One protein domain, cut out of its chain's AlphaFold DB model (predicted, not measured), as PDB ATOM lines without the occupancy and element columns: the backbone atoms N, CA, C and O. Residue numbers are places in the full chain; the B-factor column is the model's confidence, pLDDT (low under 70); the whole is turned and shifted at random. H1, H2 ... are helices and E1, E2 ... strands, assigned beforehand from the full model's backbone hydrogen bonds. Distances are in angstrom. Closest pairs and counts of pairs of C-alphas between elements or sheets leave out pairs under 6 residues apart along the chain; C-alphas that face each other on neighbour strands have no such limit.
ATOM      1  N   THR A 234     -36.263  14.357  -8.326       74.69
ATOM      2  CA  THR A 234     -35.163  14.109  -7.389       74.69
ATOM      3  C   THR A 234     -35.279  14.983  -6.146       74.69
ATOM      4  O   THR A 234     -35.252  14.468  -5.030       74.69
ATOM      5  N   LEU A 235     -35.519  16.290  -6.315       75.75
ATOM      6  CA  LEU A 235     -35.687  17.206  -5.181       75.75
ATOM      7  C   LEU A 235     -36.850  16.783  -4.272       75.75
ATOM      8  O   LEU A 235     -36.708  16.740  -3.052       75.75
ATOM      9  N   ARG A 236     -37.996  16.408  -4.854       83.25
ATOM     10  CA  ARG A 236     -39.155  15.932  -4.087       83.25
ATOM     11  C   ARG A 236     -38.819  14.692  -3.257       83.25
ATOM     12  O   ARG A 236     -39.245  14.609  -2.105       83.25
ATOM     13  N   LYS A 237     -38.097  13.731  -3.839       85.50
ATOM     14  CA  LYS A 237     -37.672  12.512  -3.141       85.50
ATOM     15  C   LYS A 237     -36.768  12.856  -1.954       85.50
ATOM     16  O   LYS A 237     -37.079  12.450  -0.837       85.50
ATOM     17  N   ASN A 238     -35.747  13.683  -2.179       88.06
ATOM     18  CA  ASN A 238     -34.798  14.102  -1.145       88.06
ATOM     19  C   ASN A 238     -35.499  14.816   0.020       88.06
ATOM     20  O   ASN A 238     -35.221  14.530   1.181       88.06
ATOM     21  N   VAL A 239     -36.458  15.700  -0.274       89.56
ATOM     22  CA  VAL A 239     -37.241  16.411   0.752       89.56
ATOM     23  C   VAL A 239     -38.054  15.444   1.615       89.56
ATOM     24  O   VAL A 239     -38.108  15.607   2.831       89.56
ATOM     25  N   LEU A 240     -38.681  14.429   1.014       88.94
ATOM     26  CA  LEU A 240     -39.442  13.424   1.763       88.94
ATOM     27  C   LEU A 240     -38.541  12.535   2.626       88.94
ATOM     28  O   LEU A 240     -38.956  12.137   3.712       88.94
ATOM     29  N   GLU A 241     -37.339  12.210   2.154       90.94
ATOM     30  CA  GLU A 241     -36.351  11.441   2.918       90.94
ATOM     31  C   GLU A 241     -35.795  12.253   4.097       90.94
ATOM     32  O   GLU A 241     -35.809  11.761   5.224       90.94
ATOM     33  N   LEU A 242     -35.425  13.520   3.875       89.88
ATOM     34  CA  LEU A 242     -35.005  14.457   4.927       89.88
ATOM     35  C   LEU A 242     -36.095  14.686   5.976       89.88
ATOM     36  O   LEU A 242     -35.826  14.710   7.173       89.88
ATOM     37  N   TYR A 243     -37.350  14.819   5.551       88.81
ATOM     38  CA  TYR A 243     -38.456  14.986   6.490       88.81
ATOM     39  C   TYR A 243     -38.630  13.760   7.404       88.81
ATOM     40  O   TYR A 243     -38.957  13.903   8.579       88.81
ATOM     41  N   LYS A 244     -38.374  12.550   6.885       89.19
ATOM     42  CA  LYS A 244     -38.445  11.299   7.659       89.19
ATOM     43  C   LYS A 244     -37.277  11.115   8.628       89.19
ATOM     44  O   LYS A 244     -37.429  10.372   9.592       89.19
ATOM     45  N   SER A 245     -36.134  11.762   8.401       87.31
ATOM     46  CA  SER A 245     -34.936  11.602   9.234       87.31
ATOM     47  C   SER A 245     -34.920  12.475  10.498       87.31
ATOM     48  O   SER A 245     -33.880  12.583  11.141       87.31
ATOM     49  N   ASN A 246     -36.053  13.079  10.889       75.75
ATOM     50  CA  ASN A 246     -36.149  14.039  12.001       75.75
ATOM     51  C   ASN A 246     -35.181  15.228  11.849       75.75
ATOM     52  O   ASN A 246     -34.544  15.659  12.810       75.75
ATOM     53  N   PHE A 247     -35.084  15.756  10.626       83.81
ATOM     54  CA  PHE A 247     -34.318  16.956  10.300       83.81
ATOM     55  C   PHE A 247     -34.593  18.115  11.282       83.81
ATOM     56  O   PHE A 247     -35.746  18.415  11.602       83.81
ATOM     57  N   HIS A 248     -33.526  18.771  11.752       85.81
ATOM     58  CA  HIS A 248     -33.623  19.904  12.671       85.81
ATOM     59  C   HIS A 248     -34.132  21.158  11.956       85.81
ATOM     60  O   HIS A 248     -33.667  21.485  10.870       85.81
ATOM     61  N   ILE A 249     -35.070  21.879  12.574       88.69
ATOM     62  CA  ILE A 249     -35.738  23.023  11.949       88.69
ATOM     63  C   ILE A 249     -35.467  24.304  12.726       88.69
ATOM     64  O   ILE A 249     -35.987  24.505  13.825       88.69
ATOM     65  N   ASP A 250     -34.746  25.213  12.075       89.56
ATOM     66  CA  ASP A 250     -34.481  26.555  12.572       89.56
ATOM     67  C   ASP A 250     -35.495  27.560  12.017       89.56
ATOM     68  O   ASP A 250     -35.533  27.865  10.825       89.56
ATOM     69  N   LEU A 251     -36.321  28.118  12.904       94.56
ATOM     70  CA  LEU A 251     -37.286  29.178  12.567       94.56
ATOM     71  C   LEU A 251     -36.816  30.570  13.015       94.56
ATOM     72  O   LEU A 251     -37.542  31.557  12.864       94.56
ATOM     73  N   SER A 252     -35.610  30.660  13.578       95.56
ATOM     74  CA  SER A 252     -34.999  31.905  14.035       95.56
ATOM     75  C   SER A 252     -33.506  31.732  14.283       95.56
ATOM     76  O   SER A 252     -33.107  30.670  14.748       95.56
ATOM     77  N   ASN A 253     -32.719  32.794  14.119       95.06
ATOM     78  CA  ASN A 253     -31.314  32.849  14.553       95.06
ATOM     79  C   ASN A 253     -31.126  33.781  15.772       95.06
ATOM     80  O   ASN A 253     -30.043  34.306  16.010       95.06
ATOM     81  N   VAL A 254     -32.178  34.021  16.566       94.06
ATOM     82  CA  VAL A 254     -32.149  34.966  17.707       94.06
ATOM     83  C   VAL A 254     -31.154  34.585  18.805       94.06
ATOM     84  O   VAL A 254     -30.744  35.445  19.579       94.06
ATOM     85  N   ASN A 255     -30.777  33.311  18.881       91.31
ATOM     86  CA  ASN A 255     -29.733  32.786  19.760       91.31
ATOM     87  C   ASN A 255     -28.325  33.271  19.378       91.31
ATOM     88  O   ASN A 255     -27.451  33.281  20.237       91.31
ATOM     89  N   THR A 256     -28.116  33.696  18.132       93.31
ATOM     90  CA  THR A 256     -26.838  34.256  17.655       93.31
ATOM     91  C   THR A 256     -26.683  35.749  17.970       93.31
ATOM     92  O   THR A 256     -25.617  36.323  17.760       93.31
ATOM     93  N   ALA A 257     -27.732  36.393  18.497       94.25
ATOM     94  CA  ALA A 257     -27.724  37.819  18.790       94.25
ATOM     95  C   ALA A 257     -26.807  38.161  19.973       94.25
ATOM     96  O   ALA A 257     -26.896  37.571  21.050       94.25
ATOM     97  N   THR A 258     -25.999  39.204  19.803       94.56
ATOM     98  CA  THR A 258     -25.215  39.813  20.878       94.56
ATOM     99  C   THR A 258     -26.063  40.867  21.581       94.56
ATOM    100  O   THR A 258     -26.466  41.866  20.980       94.56
ATOM    101  N   LEU A 259     -26.356  40.648  22.861       93.06
ATOM    102  CA  LEU A 259     -27.220  41.521  23.653       93.06
ATOM    103  C   LEU A 259     -26.395  42.338  24.644       93.06
ATOM    104  O   LEU A 259     -25.494  41.810  25.287       93.06
ATOM    105  N   ASP A 260     -26.753  43.609  24.799       89.25
ATOM    106  CA  ASP A 260     -26.237  44.468  25.863       89.25
ATOM    107  C   ASP A 260     -26.817  44.001  27.216       89.25
ATOM    108  O   ASP A 260     -28.038  44.090  27.415       89.25
ATOM    109  N   PRO A 261     -25.986  43.498  28.151       85.19
ATOM    110  CA  PRO A 261     -26.443  43.012  29.452       85.19
ATOM    111  C   PRO A 261     -27.081  44.097  30.327       85.19
ATOM    112  O   PRO A 261     -27.915  43.793  31.181       85.19
ATOM    113  N   GLN A 262     -26.715  45.364  30.114       86.06
ATOM    114  CA  GLN A 262     -27.176  46.497  30.917       86.06
ATOM    115  C   GLN A 262     -28.539  47.029  30.458       86.06
ATOM    116  O   GLN A 262     -29.175  47.812  31.164       86.06
ATOM    117  N   MET A 263     -29.019  46.598  29.289       87.81
ATOM    118  CA  MET A 263     -30.252  47.094  28.684       87.81
ATOM    119  C   MET A 263     -31.346  46.023  28.689       87.81
ATOM    120  O   MET A 263     -31.121  44.865  28.346       87.81
ATOM    121  N   ILE A 264     -32.582  46.425  29.009       92.06
ATOM    122  CA  ILE A 264     -33.738  45.512  28.961       92.06
ATOM    123  C   ILE A 264     -34.024  45.065  27.525       92.06
ATOM    124  O   ILE A 264     -34.299  43.889  27.277       92.06
ATOM    125  N   TYR A 265     -33.938  46.003  26.581       94.50
ATOM    126  CA  TYR A 265     -33.976  45.736  25.150       94.50
ATOM    127  C   TYR A 265     -32.676  46.190  24.505       94.50
ATOM    128  O   TYR A 265     -32.329  47.370  24.588       94.50
ATOM    129  N   SER A 266     -32.012  45.276  23.811       92.62
ATOM    130  CA  SER A 266     -30.854  45.594  22.980       92.62
ATOM    131  C   SER A 266     -31.315  45.931  21.565       92.62
ATOM    132  O   SER A 266     -32.228  45.288  21.031       92.62
ATOM    133  N   ASP A 267     -30.700  46.954  20.974       92.31
ATOM    134  CA  ASP A 267     -30.806  47.214  19.541       92.31
ATOM    135  C   ASP A 267     -29.889  46.240  18.801       92.31
ATOM    136  O   ASP A 267     -28.696  46.154  19.077       92.31
ATOM    137  N   ILE A 268     -30.482  45.487  17.887       93.50
ATOM    138  CA  ILE A 268     -29.828  44.441  17.102       93.50
ATOM    139  C   ILE A 268     -30.082  44.657  15.604       93.50
ATOM    140  O   ILE A 268     -29.963  43.723  14.813       93.50
ATOM    141  N   SER A 269     -30.469  45.876  15.194       89.88
ATOM    142  CA  SER A 269     -30.819  46.184  13.800       89.88
ATOM    143  C   SER A 269     -29.711  45.861  12.799       89.88
ATOM    144  O   SER A 269     -30.015  45.545  11.651       89.88
ATOM    145  N   GLU A 270     -28.453  45.903  13.237       90.06
ATOM    146  CA  GLU A 270     -27.274  45.657  12.400       90.06
ATOM    147  C   GLU A 270     -26.741  44.217  12.493       90.06
ATOM    148  O   GLU A 270     -25.800  43.881  11.790       90.06
ATOM    149  N   GLN A 271     -27.323  43.356  13.336       93.00
ATOM    150  CA  GLN A 271     -26.803  42.003  13.599       93.00
ATOM    151  C   GLN A 271     -27.423  40.911  12.712       93.00
ATOM    152  O   GLN A 271     -27.253  39.732  12.998       93.00
ATOM    153  N   ASP A 272     -28.194  41.288  11.686       93.50
ATOM    154  CA  ASP A 272     -28.842  40.350  10.752       93.50
ATOM    155  C   ASP A 272     -29.567  39.185  11.453       93.50
ATOM    156  O   ASP A 272     -29.470  38.009  11.105       93.50
ATOM    157  N   ILE A 273     -30.348  39.557  12.470       96.56
ATOM    158  CA  ILE A 273     -31.180  38.632  13.234       96.56
ATOM    159  C   ILE A 273     -32.595  38.606  12.665       96.56
ATOM    160  O   ILE A 273     -33.250  39.641  12.493       96.56
ATOM    161  N   TYR A 274     -33.099  37.401  12.455       96.75
ATOM    162  CA  TYR A 274     -34.352  37.089  11.796       96.75
ATOM    163  C   TYR A 274     -35.156  36.071  12.603       96.75
ATOM    164  O   TYR A 274     -34.624  35.197  13.288       96.75
ATOM    165  N   GLU A 275     -36.477  36.190  12.528       95.50
ATOM    166  CA  GLU A 275     -37.390  35.250  13.172       95.50
ATOM    167  C   GLU A 275     -38.674  35.123  12.359       95.50
ATOM    168  O   GLU A 275     -39.298  36.122  11.975       95.50
ATOM    169  N   LEU A 276     -39.095  33.880  12.143       94.69
ATOM    170  CA  LEU A 276     -40.376  33.564  11.545       94.69
ATOM    171  C   LEU A 276     -41.474  33.568  12.615       94.69
ATOM    172  O   LEU A 276     -41.424  32.808  13.579       94.69
ATOM    173  N   LYS A 277     -42.490  34.420  12.443       88.25
ATOM    174  CA  LYS A 277     -43.624  34.523  13.373       88.25
ATOM    175  C   LYS A 277     -44.909  33.999  12.760       88.25
ATOM    176  O   LYS A 277     -45.224  34.322  11.618       88.25
ATOM    177  N   PHE A 278     -45.686  33.297  13.576       87.06
ATOM    178  CA  PHE A 278     -47.015  32.811  13.220       87.06
ATOM    179  C   PHE A 278     -48.109  33.660  13.867       87.06
ATOM    180  O   PHE A 278     -47.893  34.336  14.878       87.06
ATOM    181  N   LEU A 279     -49.290  33.660  13.246       80.88
ATOM    182  CA  LEU A 279     -50.459  34.354  13.774       80.88
ATOM    183  C   LEU A 279     -50.958  33.637  15.026       80.88
ATOM    184  O   LEU A 279     -51.019  32.412  15.053       80.88
ATOM    185  N   LEU A 280     -51.354  34.410  16.032       82.56
ATOM    186  CA  LEU A 280     -52.014  33.901  17.229       82.56
ATOM    187  C   LEU A 280     -53.500  34.269  17.195       82.56
ATOM    188  O   LEU A 280     -53.877  35.321  16.669       82.56
ATOM    189  N   ASP A 281     -54.343  33.411  17.749       77.81
ATOM    190  CA  ASP A 281     -55.758  33.664  17.972       77.81
ATOM    191  C   ASP A 281     -55.999  34.504  19.246       77.81
ATOM    192  O   ASP A 281     -55.069  34.954  19.924       77.81
ATOM    193  N   LYS A 282     -57.275  34.732  19.583       79.25
ATOM    194  CA  LYS A 282     -57.675  35.496  20.780       79.25
ATOM    195  C   LYS A 282     -57.211  34.840  22.089       79.25
ATOM    196  O   LYS A 282     -57.006  35.546  23.073       79.25
ATOM    197  N   ASN A 283     -56.996  33.528  22.077       81.50
ATOM    198  CA  ASN A 283     -56.542  32.725  23.208       81.50
ATOM    199  C   ASN A 283     -55.010  32.582  23.246       81.50
ATOM    200  O   ASN A 283     -54.485  31.839  24.072       81.50
ATOM    201  N   LYS A 284     -54.284  33.313  22.384       76.38
ATOM    202  CA  LYS A 284     -52.825  33.238  22.210       76.38
ATOM    203  C   LYS A 284     -52.329  31.871  21.718       76.38
ATOM    204  O   LYS A 284     -51.145  31.577  21.863       76.38
ATOM    205  N   GLN A 285     -53.198  31.061  21.123       80.19
ATOM    206  CA  GLN A 285     -52.817  29.832  20.433       80.19
ATOM    207  C   GLN A 285     -52.506  30.131  18.970       80.19
ATOM    208  O   GLN A 285     -53.041  31.074  18.392       80.19
ATOM    209  N   GLU A 286     -51.621  29.359  18.351       80.69
ATOM    210  CA  GLU A 286     -51.283  29.570  16.946       80.69
ATOM    211  C   GLU A 286     -52.478  29.288  16.033       80.69
ATOM    212  O   GLU A 286     -53.059  28.203  16.032       80.69
ATOM    213  N   LYS A 287     -52.823  30.274  15.205       84.31
ATOM    214  CA  LYS A 287     -53.867  30.150  14.199       84.31
ATOM    215  C   LYS A 287     -53.278  29.544  12.928       84.31
ATOM    216  O   LYS A 287     -52.382  30.131  12.316       84.31
ATOM    217  N   LYS A 288     -53.835  28.409  12.493       84.56
ATOM    218  CA  LYS A 288     -53.474  27.797  11.209       84.56
ATOM    219  C   LYS A 288     -53.830  28.708  10.031       84.56
ATOM    220  O   LYS A 288     -54.824  29.435  10.053       84.56
ATOM    221  N   ILE A 289     -53.006  28.668   8.987       83.00
ATOM    222  CA  ILE A 289     -53.194  29.486   7.785       83.00
ATOM    223  C   ILE A 289     -54.297  28.877   6.901       83.00
ATOM    224  O   ILE A 289     -54.156  27.777   6.351       83.00
ATOM    225  N   THR A 290     -55.385  29.632   6.740       78.62
ATOM    226  CA  THR A 290     -56.582  29.247   5.979       78.62
ATOM    227  C   THR A 290     -56.390  29.394   4.463       78.62
ATOM    228  O   THR A 290     -55.420  29.994   3.984       78.62
ATOM    229  N   LYS A 291     -57.317  28.832   3.679       69.44
ATOM    230  CA  LYS A 291     -57.312  28.897   2.204       69.44
ATOM    231  C   LYS A 291     -57.383  30.355   1.705       69.44
ATOM    232  O   LYS A 291     -58.052  31.181   2.316       69.44
ATOM    233  N   GLY A 292     -56.680  30.671   0.607       61.50
ATOM    234  CA  GLY A 292     -56.729  31.981  -0.079       61.50
ATOM    235  C   GLY A 292     -55.425  32.799  -0.086       61.50
ATOM    236  O   GLY A 292     -55.188  33.553  -1.027       61.50
ATOM    237  N   HIS A 293     -54.528  32.618   0.895       66.38
ATOM    238  CA  HIS A 293     -53.251  33.369   0.972       66.38
ATOM    239  C   HIS A 293     -51.999  32.501   1.165       66.38
ATOM    240  O   HIS A 293     -50.896  33.012   1.354       66.38
ATOM    241  N   ARG A 294     -52.151  31.177   1.087       77.75
ATOM    242  CA  ARG A 294     -51.114  30.206   1.458       77.75
ATOM    243  C   ARG A 294     -49.821  30.350   0.658       77.75
ATOM    244  O   ARG A 294     -48.761  30.381   1.272       77.75
ATOM    245  N   ASN A 295     -49.907  30.513  -0.666       75.88
ATOM    246  CA  ASN A 295     -48.738  30.658  -1.546       75.88
ATOM    247  C   ASN A 295     -47.907  31.904  -1.219       75.88
ATOM    248  O   ASN A 295     -46.689  31.823  -1.082       75.88
ATOM    249  N   LYS A 296     -48.570  33.050  -1.026       81.25
ATOM    250  CA  LYS A 296     -47.907  34.309  -0.667       81.25
ATOM    251  C   LYS A 296     -47.218  34.205   0.693       81.25
ATOM    252  O   LYS A 296     -46.076  34.629   0.842       81.25
ATOM    253  N   THR A 297     -47.902  33.613   1.669       86.44
ATOM    254  CA  THR A 297     -47.348  33.405   3.010       86.44
ATOM    255  C   THR A 297     -46.186  32.413   2.991       86.44
ATOM    256  O   THR A 297     -45.163  32.676   3.611       86.44
ATOM    257  N   LEU A 298     -46.291  31.325   2.220       89.00
ATOM    258  CA  LEU A 298     -45.224  30.333   2.068       89.00
ATOM    259  C   LEU A 298     -43.975  30.949   1.423       89.00
ATOM    260  O   LEU A 298     -42.862  30.712   1.880       89.00
ATOM    261  N   PHE A 299     -44.157  31.783   0.398       89.19
ATOM    262  CA  PHE A 299     -43.062  32.509  -0.240       89.19
ATOM    263  C   PHE A 299     -42.377  33.483   0.729       89.19
ATOM    264  O   PHE A 299     -41.152  33.528   0.798       89.19
ATOM    265  N   TYR A 300     -43.154  34.214   1.539       92.44
ATOM    266  CA  TYR A 300     -42.601  35.048   2.606       92.44
ATOM    267  C   TYR A 300     -41.821  34.215   3.637       92.44
ATOM    268  O   TYR A 300     -40.708  34.591   3.994       92.44
ATOM    269  N   HIS A 301     -42.357  33.068   4.070       94.69
ATOM    270  CA  HIS A 301     -41.654  32.164   4.984       94.69
ATOM    271  C   HIS A 301     -40.312  31.711   4.404       94.69
ATOM    272  O   HIS A 301     -39.304  31.758   5.099       94.69
ATOM    273  N   ALA A 302     -40.284  31.346   3.124       94.94
ATOM    274  CA  ALA A 302     -39.072  30.918   2.441       94.94
ATOM    275  C   ALA A 302     -37.989  32.011   2.426       94.94
ATOM    276  O   ALA A 302     -36.826  31.719   2.696       94.94
ATOM    277  N   ILE A 303     -38.362  33.273   2.175       95.06
ATOM    278  CA  ILE A 303     -37.423  34.408   2.239       95.06
ATOM    279  C   ILE A 303     -36.842  34.546   3.649       95.06
ATOM    280  O   ILE A 303     -35.632  34.679   3.807       95.06
ATOM    281  N   VAL A 304     -37.694  34.504   4.676       96.12
ATOM    282  CA  VAL A 304     -37.252  34.643   6.070       96.12
ATOM    283  C   VAL A 304     -36.312  33.505   6.468       96.12
ATOM    284  O   VAL A 304     -35.301  33.768   7.105       96.12
ATOM    285  N   LEU A 305     -36.592  32.265   6.061       96.50
ATOM    286  CA  LEU A 305     -35.721  31.113   6.322       96.50
ATOM    287  C   LEU A 305     -34.348  31.264   5.658       96.50
ATOM    288  O   LEU A 305     -33.332  31.008   6.296       96.50
ATOM    289  N   ARG A 306     -34.302  31.767   4.420       94.31
ATOM    290  CA  ARG A 306     -33.037  32.084   3.744       94.31
ATOM    291  C   ARG A 306     -32.289  33.251   4.402       94.31
ATOM    292  O   ARG A 306     -31.072  33.297   4.324       94.31
ATOM    293  N   ASN A 307     -32.975  34.174   5.074       94.81
ATOM    294  CA  ASN A 307     -32.308  35.185   5.903       94.81
ATOM    295  C   ASN A 307     -31.780  34.612   7.228       94.81
ATOM    296  O   ASN A 307     -30.733  35.038   7.698       94.81
ATOM    297  N   ILE A 308     -32.506  33.665   7.836       95.44
ATOM    298  CA  ILE A 308     -32.096  32.983   9.075       95.44
ATOM    299  C   ILE A 308     -30.817  32.171   8.842       95.44
ATOM    300  O   ILE A 308     -29.901  32.247   9.659       95.44
ATOM    301  N   LYS A 309     -30.758  31.432   7.725       93.00
ATOM    302  CA  LYS A 309     -29.618  30.610   7.306       93.00
ATOM    303  C   LYS A 309     -29.270  30.921   5.835       93.00
ATOM    304  O   LYS A 309     -29.846  30.309   4.936       93.00
ATOM    305  N   PRO A 310     -28.378  31.895   5.561       89.81
ATOM    306  CA  PRO A 310     -28.028  32.312   4.195       89.81
ATOM    307  C   PRO A 310     -27.422  31.220   3.307       89.81
ATOM    308  O   PRO A 310     -27.554  31.282   2.085       89.81
ATOM    309  N   ASP A 311     -26.781  30.228   3.921       88.69
ATOM    310  CA  ASP A 311     -26.141  29.062   3.310       88.69
ATOM    311  C   ASP A 311     -27.055  27.820   3.257       88.69
ATOM    312  O   ASP A 311     -26.593  26.727   2.939       88.69
ATOM    313  N   ILE A 312     -28.354  27.967   3.554       92.44
ATOM    314  CA  ILE A 312     -29.323  26.864   3.503       92.44
ATOM    315  C   ILE A 312     -29.372  26.229   2.108       92.44
ATOM    316  O   ILE A 312     -29.466  26.923   1.093       92.44
ATOM    317  N   SER A 313     -29.346  24.897   2.044       91.06
ATOM    318  CA  SER A 313     -29.539  24.191   0.771       91.06
ATOM    319  C   SER A 313     -30.999  24.254   0.303       91.06
ATOM    320  O   SER A 313     -31.924  24.515   1.081       91.06
ATOM    321  N   VAL A 314     -31.237  23.999  -0.988       87.56
ATOM    322  CA  VAL A 314     -32.598  23.975  -1.555       87.56
ATOM    323  C   VAL A 314     -33.445  22.898  -0.866       87.56
ATOM    324  O   VAL A 314     -34.618  23.130  -0.568       87.56
ATOM    325  N   GLU A 315     -32.851  21.738  -0.599       90.25
ATOM    326  CA  GLU A 315     -33.452  20.583   0.059       90.25
ATOM    327  C   GLU A 315     -33.848  20.902   1.504       90.25
ATOM    328  O   GLU A 315     -34.992  20.659   1.892       90.25
ATOM    329  N   GLU A 316     -32.940  21.497   2.283       92.50
ATOM    330  CA  GLU A 316     -33.206  21.920   3.665       92.50
ATOM    331  C   GLU A 316     -34.309  22.985   3.724       92.50
ATOM    332  O   GLU A 316     -35.219  22.904   4.558       92.50
ATOM    333  N   LEU A 317     -34.276  23.963   2.810       95.12
ATOM    334  CA  LEU A 317     -35.299  25.003   2.719       95.12
ATOM    335  C   LEU A 317     -36.666  24.402   2.373       95.12
ATOM    336  O   LEU A 317     -37.665  24.703   3.032       95.12
ATOM    337  N   ALA A 318     -36.726  23.535   1.360       93.50
ATOM    338  CA  ALA A 318     -37.956  22.869   0.946       93.50
ATOM    339  C   ALA A 318     -38.508  21.943   2.041       93.50
ATOM    340  O   ALA A 318     -39.717  21.945   2.280       93.50
ATOM    341  N   CYS A 319     -37.642  21.210   2.747       93.88
ATOM    342  CA  CYS A 319     -38.011  20.378   3.892       93.88
ATOM    343  C   CYS A 319     -38.595  21.214   5.033       93.88
ATOM    344  O   CYS A 319     -39.681  20.913   5.533       93.88
ATOM    345  N   THR A 320     -37.944  22.327   5.379       95.50
ATOM    346  CA  THR A 320     -38.431  23.240   6.421       95.50
ATOM    347  C   THR A 320     -39.798  23.824   6.063       95.50
ATOM    348  O   THR A 320     -40.716  23.841   6.886       95.50
ATOM    349  N   LEU A 321     -39.985  24.252   4.810       94.19
ATOM    350  CA  LEU A 321     -41.276  24.738   4.318       94.19
ATOM    351  C   LEU A 321     -42.351  23.649   4.322       94.19
ATOM    352  O   LEU A 321     -43.506  23.937   4.639       94.19
ATOM    353  N   TYR A 322     -41.985  22.411   3.989       92.44
ATOM    354  CA  TYR A 322     -42.898  21.275   4.032       92.44
ATOM    355  C   TYR A 322     -43.355  20.983   5.460       92.44
ATOM    356  O   TYR A 322     -44.556  20.856   5.699       92.44
ATOM    357  N   TRP A 323     -42.438  20.995   6.428       92.56
ATOM    358  CA  TRP A 323     -42.791  20.881   7.839       92.56
ATOM    359  C   TRP A 323     -43.706  22.020   8.300       92.56
ATOM    360  O   TRP A 323     -44.730  21.761   8.937       92.56
ATOM    361  N   ILE A 324     -43.398  23.271   7.929       92.06
ATOM    362  CA  ILE A 324     -44.243  24.430   8.254       92.06
ATOM    363  C   ILE A 324     -45.650  24.230   7.685       92.06
ATOM    364  O   ILE A 324     -46.630  24.489   8.379       92.06
ATOM    365  N   TYR A 325     -45.765  23.758   6.446       89.69
ATOM    366  CA  TYR A 325     -47.055  23.465   5.835       89.69
ATOM    367  C   TYR A 325     -47.832  22.395   6.620       89.69
ATOM    368  O   TYR A 325     -48.982  22.634   6.981       89.69
ATOM    369  N   GLN A 326     -47.202  21.274   6.981       87.19
ATOM    370  CA  GLN A 326     -47.866  20.199   7.735       87.19
ATOM    371  C   GLN A 326     -48.389  20.654   9.111       87.19
ATOM    372  O   GLN A 326     -49.454  20.216   9.547       87.19
ATOM    373  N   HIS A 327     -47.676  21.558   9.790       87.19
ATOM    374  CA  HIS A 327     -47.985  21.925  11.179       87.19
ATOM    375  C   HIS A 327     -48.759  23.241  11.316       87.19
ATOM    376  O   HIS A 327     -49.603  23.378  12.205       87.19
ATOM    377  N   LYS A 328     -48.483  24.225  10.453       88.06
ATOM    378  CA  LYS A 328     -48.963  25.613  10.589       88.06
ATOM    379  C   LYS A 328     -50.055  25.977   9.581       88.06
ATOM    380  O   LYS A 328     -50.641  27.055   9.681       88.06
ATOM    381  N   TYR A 329     -50.348  25.112   8.611       86.94
ATOM    382  CA  TYR A 329     -51.406  25.327   7.627       86.94
ATOM    383  C   TYR A 329     -52.557  24.357   7.888       86.94
ATOM    384  O   TYR A 329     -52.395  23.285   8.471       86.94
ATOM    385  N   GLU A 330     -53.758  24.748   7.477       83.00
ATOM    386  CA  GLU A 330     -54.852  23.790   7.352       83.00
ATOM    387  C   GLU A 330     -54.563  22.855   6.174       83.00
ATOM    388  O   GLU A 330     -54.292  23.320   5.060       83.00
ATOM    389  N   VAL A 331     -54.624  21.546   6.433       67.44
ATOM    390  CA  VAL A 331     -54.391  20.504   5.427       67.44
ATOM    391  C   VAL A 331     -55.390  20.675   4.291       67.44
ATOM    392  O   VAL A 331     -56.590  20.832   4.515       67.44
ATOM    393  N   SER A 332     -54.888  20.694   3.061       66.00
ATOM    394  CA  SER A 332     -55.696  20.972   1.881       66.00
ATOM    395  C   SER A 332     -54.950  20.554   0.624       66.00
ATOM    396  O   SER A 332     -53.743  20.739   0.517       66.00
ATOM    397  N   THR A 333     -55.668  20.019  -0.354       64.62
ATOM    398  CA  THR A 333     -55.093  19.450  -1.583       64.62
ATOM    399  C   THR A 333     -54.565  20.497  -2.571       64.62
ATOM    400  O   THR A 333     -53.963  20.142  -3.578       64.62
ATOM    401  N   ASP A 334     -54.756  21.789  -2.287       66.25
ATOM    402  CA  ASP A 334     -54.350  22.917  -3.136       66.25
ATOM    403  C   ASP A 334     -52.842  23.215  -3.112       66.25
ATOM    404  O   ASP A 334     -52.354  23.951  -3.971       66.25
ATOM    405  N   LEU A 335     -52.098  22.660  -2.150       73.25
ATOM    406  CA  LEU A 335     -50.663  22.886  -2.002       73.25
ATOM    407  C   LEU A 335     -49.909  21.554  -1.939       73.25
ATOM    408  O   LEU A 335     -49.810  20.920  -0.892       73.25
ATOM    409  N   SER A 336     -49.362  21.126  -3.075       82.12
ATOM    410  CA  SER A 336     -48.560  19.902  -3.139       82.12
ATOM    411  C   SER A 336     -47.121  20.135  -2.665       82.12
ATOM    412  O   SER A 336     -46.594  21.250  -2.727       82.12
ATOM    413  N   ILE A 337     -46.428  19.060  -2.282       82.81
ATOM    414  CA  ILE A 337     -44.981  19.100  -2.011       82.81
ATOM    415  C   ILE A 337     -44.178  19.643  -3.204       82.81
ATOM    416  O   ILE A 337     -43.191  20.350  -3.019       82.81
ATOM    417  N   THR A 338     -44.641  19.399  -4.432       78.62
ATOM    418  CA  THR A 338     -44.039  19.953  -5.647       78.62
ATOM    419  C   THR A 338     -44.151  21.479  -5.679       78.62
ATOM    420  O   THR A 338     -43.203  22.153  -6.082       78.62
ATOM    421  N   ASN A 339     -45.273  22.056  -5.229       82.81
ATOM    422  CA  ASN A 339     -45.412  23.512  -5.105       82.81
ATOM    423  C   ASN A 339     -44.422  24.074  -4.076       82.81
ATOM    424  O   ASN A 339     -43.786  25.089  -4.341       82.81
ATOM    425  N   ILE A 340     -44.238  23.378  -2.954       85.81
ATOM    426  CA  ILE A 340     -43.310  23.773  -1.886       85.81
ATOM    427  C   ILE A 340     -41.852  23.735  -2.371       85.81
ATOM    428  O   ILE A 340     -41.116  24.704  -2.181       85.81
ATOM    429  N   CYS A 341     -41.456  22.676  -3.086       82.81
ATOM    430  CA  CYS A 341     -40.129  22.565  -3.705       82.81
ATOM    431  C   CYS A 341     -39.883  23.687  -4.729       82.81
ATOM    432  O   CYS A 341     -38.819  24.304  -4.741       82.81
ATOM    433  N   LYS A 342     -40.891  24.013  -5.553       79.62
ATOM    434  CA  LYS A 342     -40.828  25.148  -6.490       79.62
ATOM    435  C   LYS A 342     -40.644  26.482  -5.763       79.62
ATOM    436  O   LYS A 342     -39.852  27.303  -6.214       79.62
ATOM    437  N   THR A 343     -41.334  26.705  -4.642       83.81
ATOM    438  CA  THR A 343     -41.153  27.916  -3.824       83.81
ATOM    439  C   THR A 343     -39.727  28.028  -3.290       83.81
ATOM    440  O   THR A 343     -39.135  29.100  -3.416       83.81
ATOM    441  N   ALA A 344     -39.156  26.941  -2.764       87.88
ATOM    442  CA  ALA A 344     -37.772  26.921  -2.290       87.88
ATOM    443  C   ALA A 344     -36.780  27.266  -3.414       87.88
ATOM    444  O   ALA A 344     -35.990  28.197  -3.273       87.88
ATOM    445  N   LEU A 345     -36.890  26.597  -4.569       80.44
ATOM    446  CA  LEU A 345     -36.059  26.871  -5.749       80.44
ATOM    447  C   LEU A 345     -36.155  28.327  -6.214       80.44
ATOM    448  O   LEU A 345     -35.140  28.940  -6.537       80.44
ATOM    449  N   ASN A 346     -37.365  28.889  -6.255       77.75
ATOM    450  CA  ASN A 346     -37.571  30.272  -6.679       77.75
ATOM    451  C   ASN A 346     -36.920  31.255  -5.699       77.75
ATOM    452  O   ASN A 346     -36.228  32.172  -6.131       77.75
ATOM    453  N   VAL A 347     -37.086  31.049  -4.387       82.56
ATOM    454  CA  VAL A 347     -36.488  31.931  -3.372       82.56
ATOM    455  C   VAL A 347     -34.968  31.840  -3.350       82.56
ATOM    456  O   VAL A 347     -34.320  32.869  -3.170       82.56
ATOM    457  N   MET A 348     -34.386  30.665  -3.587       82.69
ATOM    458  CA  MET A 348     -32.928  30.502  -3.677       82.69
ATOM    459  C   MET A 348     -32.315  31.293  -4.840       82.69
ATOM    460  O   MET A 348     -31.182  31.753  -4.735       82.69
ATOM    461  N   LYS A 349     -33.086  31.537  -5.907       75.19
ATOM    462  CA  LYS A 349     -32.672  32.345  -7.068       75.19
ATOM    463  C   LYS A 349     -32.817  33.854  -6.858       75.19
ATOM    464  O   LYS A 349     -32.345  34.624  -7.690       75.19
ATOM    465  N   LEU A 350     -33.497  34.295  -5.797       76.25
ATOM    466  CA  LEU A 350     -33.697  35.723  -5.553       76.25
ATOM    467  C   LEU A 350     -32.388  36.412  -5.167       76.25
ATOM    468  O   LEU A 350     -31.546  35.851  -4.464       76.25
ATOM    469  N   ASP A 351     -32.264  37.674  -5.561       76.00
ATOM    470  CA  ASP A 351     -31.209  38.553  -5.076       76.00
ATOM    471  C   ASP A 351     -31.464  38.911  -3.600       76.00
ATOM    472  O   ASP A 351     -32.344  39.721  -3.267       76.00
ATOM    473  N   SER A 352     -30.676  38.302  -2.711       78.44
ATOM    474  CA  SER A 352     -30.725  38.545  -1.267       78.44
ATOM    475  C   SER A 352     -30.228  39.943  -0.881       78.44
ATOM    476  O   SER A 352     -30.451  40.387   0.247       78.44
ATOM    477  N   SER A 353     -29.606  40.685  -1.807       76.12
ATOM    478  CA  SER A 353     -29.158  42.056  -1.565       76.12
ATOM    479  C   SER A 353     -30.303  43.075  -1.570       76.12
ATOM    480  O   SER A 353     -30.123  44.210  -1.115       76.12
ATOM    481  N   THR A 354     -31.488  42.697  -2.065       79.69
ATOM    482  CA  THR A 354     -32.642  43.599  -2.132       79.69
ATOM    483  C   THR A 354     -33.136  44.005  -0.742       79.69
ATOM    484  O   THR A 354     -33.227  43.207   0.187       79.69
ATOM    485  N   GLU A 355     -33.503  45.279  -0.599       80.75
ATOM    486  CA  GLU A 355     -33.910  45.857   0.687       80.75
ATOM    487  C   GLU A 355     -35.167  45.185   1.268       80.75
ATOM    488  O   GLU A 355     -35.291  45.016   2.481       80.75
ATOM    489  N   SER A 356     -36.109  44.775   0.413       77.50
ATOM    490  CA  SER A 356     -37.297  44.017   0.821       77.50
ATOM    491  C   SER A 356     -36.937  42.630   1.354       77.50
ATOM    492  O   SER A 356     -37.513  42.208   2.356       77.50
ATOM    493  N   PHE A 357     -35.968  41.956   0.727       88.12
ATOM    494  CA  PHE A 357     -35.460  40.659   1.166       88.12
ATOM    495  C   PHE A 357     -34.761  40.795   2.517       88.12
ATOM    496  O   PHE A 357     -35.184  40.159   3.477       88.12
ATOM    497  N   LYS A 358     -33.812  41.732   2.652       87.19
ATOM    498  CA  LYS A 358     -33.099  42.000   3.915       87.19
ATOM    499  C   LYS A 358     -34.011  42.394   5.075       87.19
ATOM    500  O   LYS A 358     -33.649  42.180   6.228       87.19
ATOM    501  N   LYS A 359     -35.172  42.997   4.802       90.25
ATOM    502  CA  LYS A 359     -36.152  43.392   5.827       90.25
ATOM    503  C   LYS A 359     -37.082  42.260   6.258       90.25
ATOM    504  O   LYS A 359     -37.636  42.338   7.357       90.25
ATOM    505  N   ALA A 360     -37.291  41.245   5.425       92.19
ATOM    506  CA  ALA A 360     -38.233  40.170   5.711       92.19
ATOM    507  C   ALA A 360     -37.807  39.398   6.967       92.19
ATOM    508  O   ALA A 360     -36.702  38.869   7.034       92.19
ATOM    509  N   GLY A 361     -38.676  39.357   7.980       93.06
ATOM    510  CA  GLY A 361     -38.399  38.698   9.262       93.06
ATOM    511  C   GLY A 361     -37.368  39.396  10.158       93.06
ATOM    512  O   GLY A 361     -37.124  38.911  11.261       93.06
ATOM    513  N   LYS A 362     -36.778  40.528   9.733       95.75
ATOM    514  CA  LYS A 362     -35.676  41.182  10.453       95.75
ATOM    515  C   LYS A 362     -36.130  41.723  11.807       95.75
ATOM    516  O   LYS A 362     -37.129  42.445  11.924       95.75
ATOM    517  N   ARG A 363     -35.371  41.409  12.852       94.62
ATOM    518  CA  ARG A 363     -35.584  41.867  14.224       94.62
ATOM    519  C   ARG A 363     -34.702  43.087  14.486       94.62
ATOM    520  O   ARG A 363     -33.510  43.069  14.244       94.62
ATOM    521  N   LYS A 364     -35.305  44.160  15.004       94.12
ATOM    522  CA  LYS A 364     -34.570  45.374  15.419       94.12
ATOM    523  C   LYS A 364     -34.264  45.412  16.909       94.12
ATOM    524  O   LYS A 364     -33.314  46.044  17.327       94.12
ATOM    525  N   TYR A 365     -35.090  44.741  17.709       94.88
ATOM    526  CA  TYR A 365     -34.943  44.722  19.157       94.88
ATOM    527  C   TYR A 365     -35.221  43.326  19.701       94.88
ATOM    528  O   TYR A 365     -36.198  42.668  19.296       94.88
ATOM    529  N   LEU A 366     -34.398  42.919  20.661       94.19
ATOM    530  CA  LEU A 366     -34.580  41.719  21.469       94.19
ATOM    531  C   LEU A 366     -34.555  42.077  22.946       94.19
ATOM    532  O   LEU A 366     -33.848  42.987  23.365       94.19
TER     533      LEU A 366
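Overview. This is residues 234 to 366 of the 491 residues of an uncharacterized protein of Bacteroides salyersiae CL02T12C01 (UniProt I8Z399). Three helices, H2, H3 and H4, cross one another in a small core, with H1 packed on H3 and H4, and short H5 on H2. Long links join H1 and H2 to strand E1, far from this core. The 133 printed residues run H1, E1, H2, H3, H4, H5: mostly helix, with under half in named elements. The whole is compact, radius of gyration of the C-alphas 15.7 A, spanning 49 by 36 by 29 A.

Arrangement. Start at H3, residues 314 to 328; it touches H4, residues 337 to 348, closest at C-alphas 318 and 341, 5.1 A. H2, residues 294 to 308, touches H4 at a steep tilt of 46 degrees, closest at C-alphas 299 and 343, 6.1 A. H1, residues 234 to 244, touches H3, closest at C-alphas 239 and 319, 5.1 A. H5, residues 355 to 359, touches H2, residues 303 to 307 alone, closest at C-alphas 357 and 303, 6.6 A. E1, residues 265 to 267, pairs with no named strand; its residues 266 to 267 pair antiparallel with 365 to 366. In the five helices every O i to N i+4 pair is within hydrogen-bond range.

Along the chain. Find C-alpha 294 at (-51.114, 30.206, 1.458), where H2 begins its 20.7 A; H3 spans 20.4 A.

Size, cuts and confidence. The printed part has no cut; residues 291 to 293 and 331 to 334 are under 70.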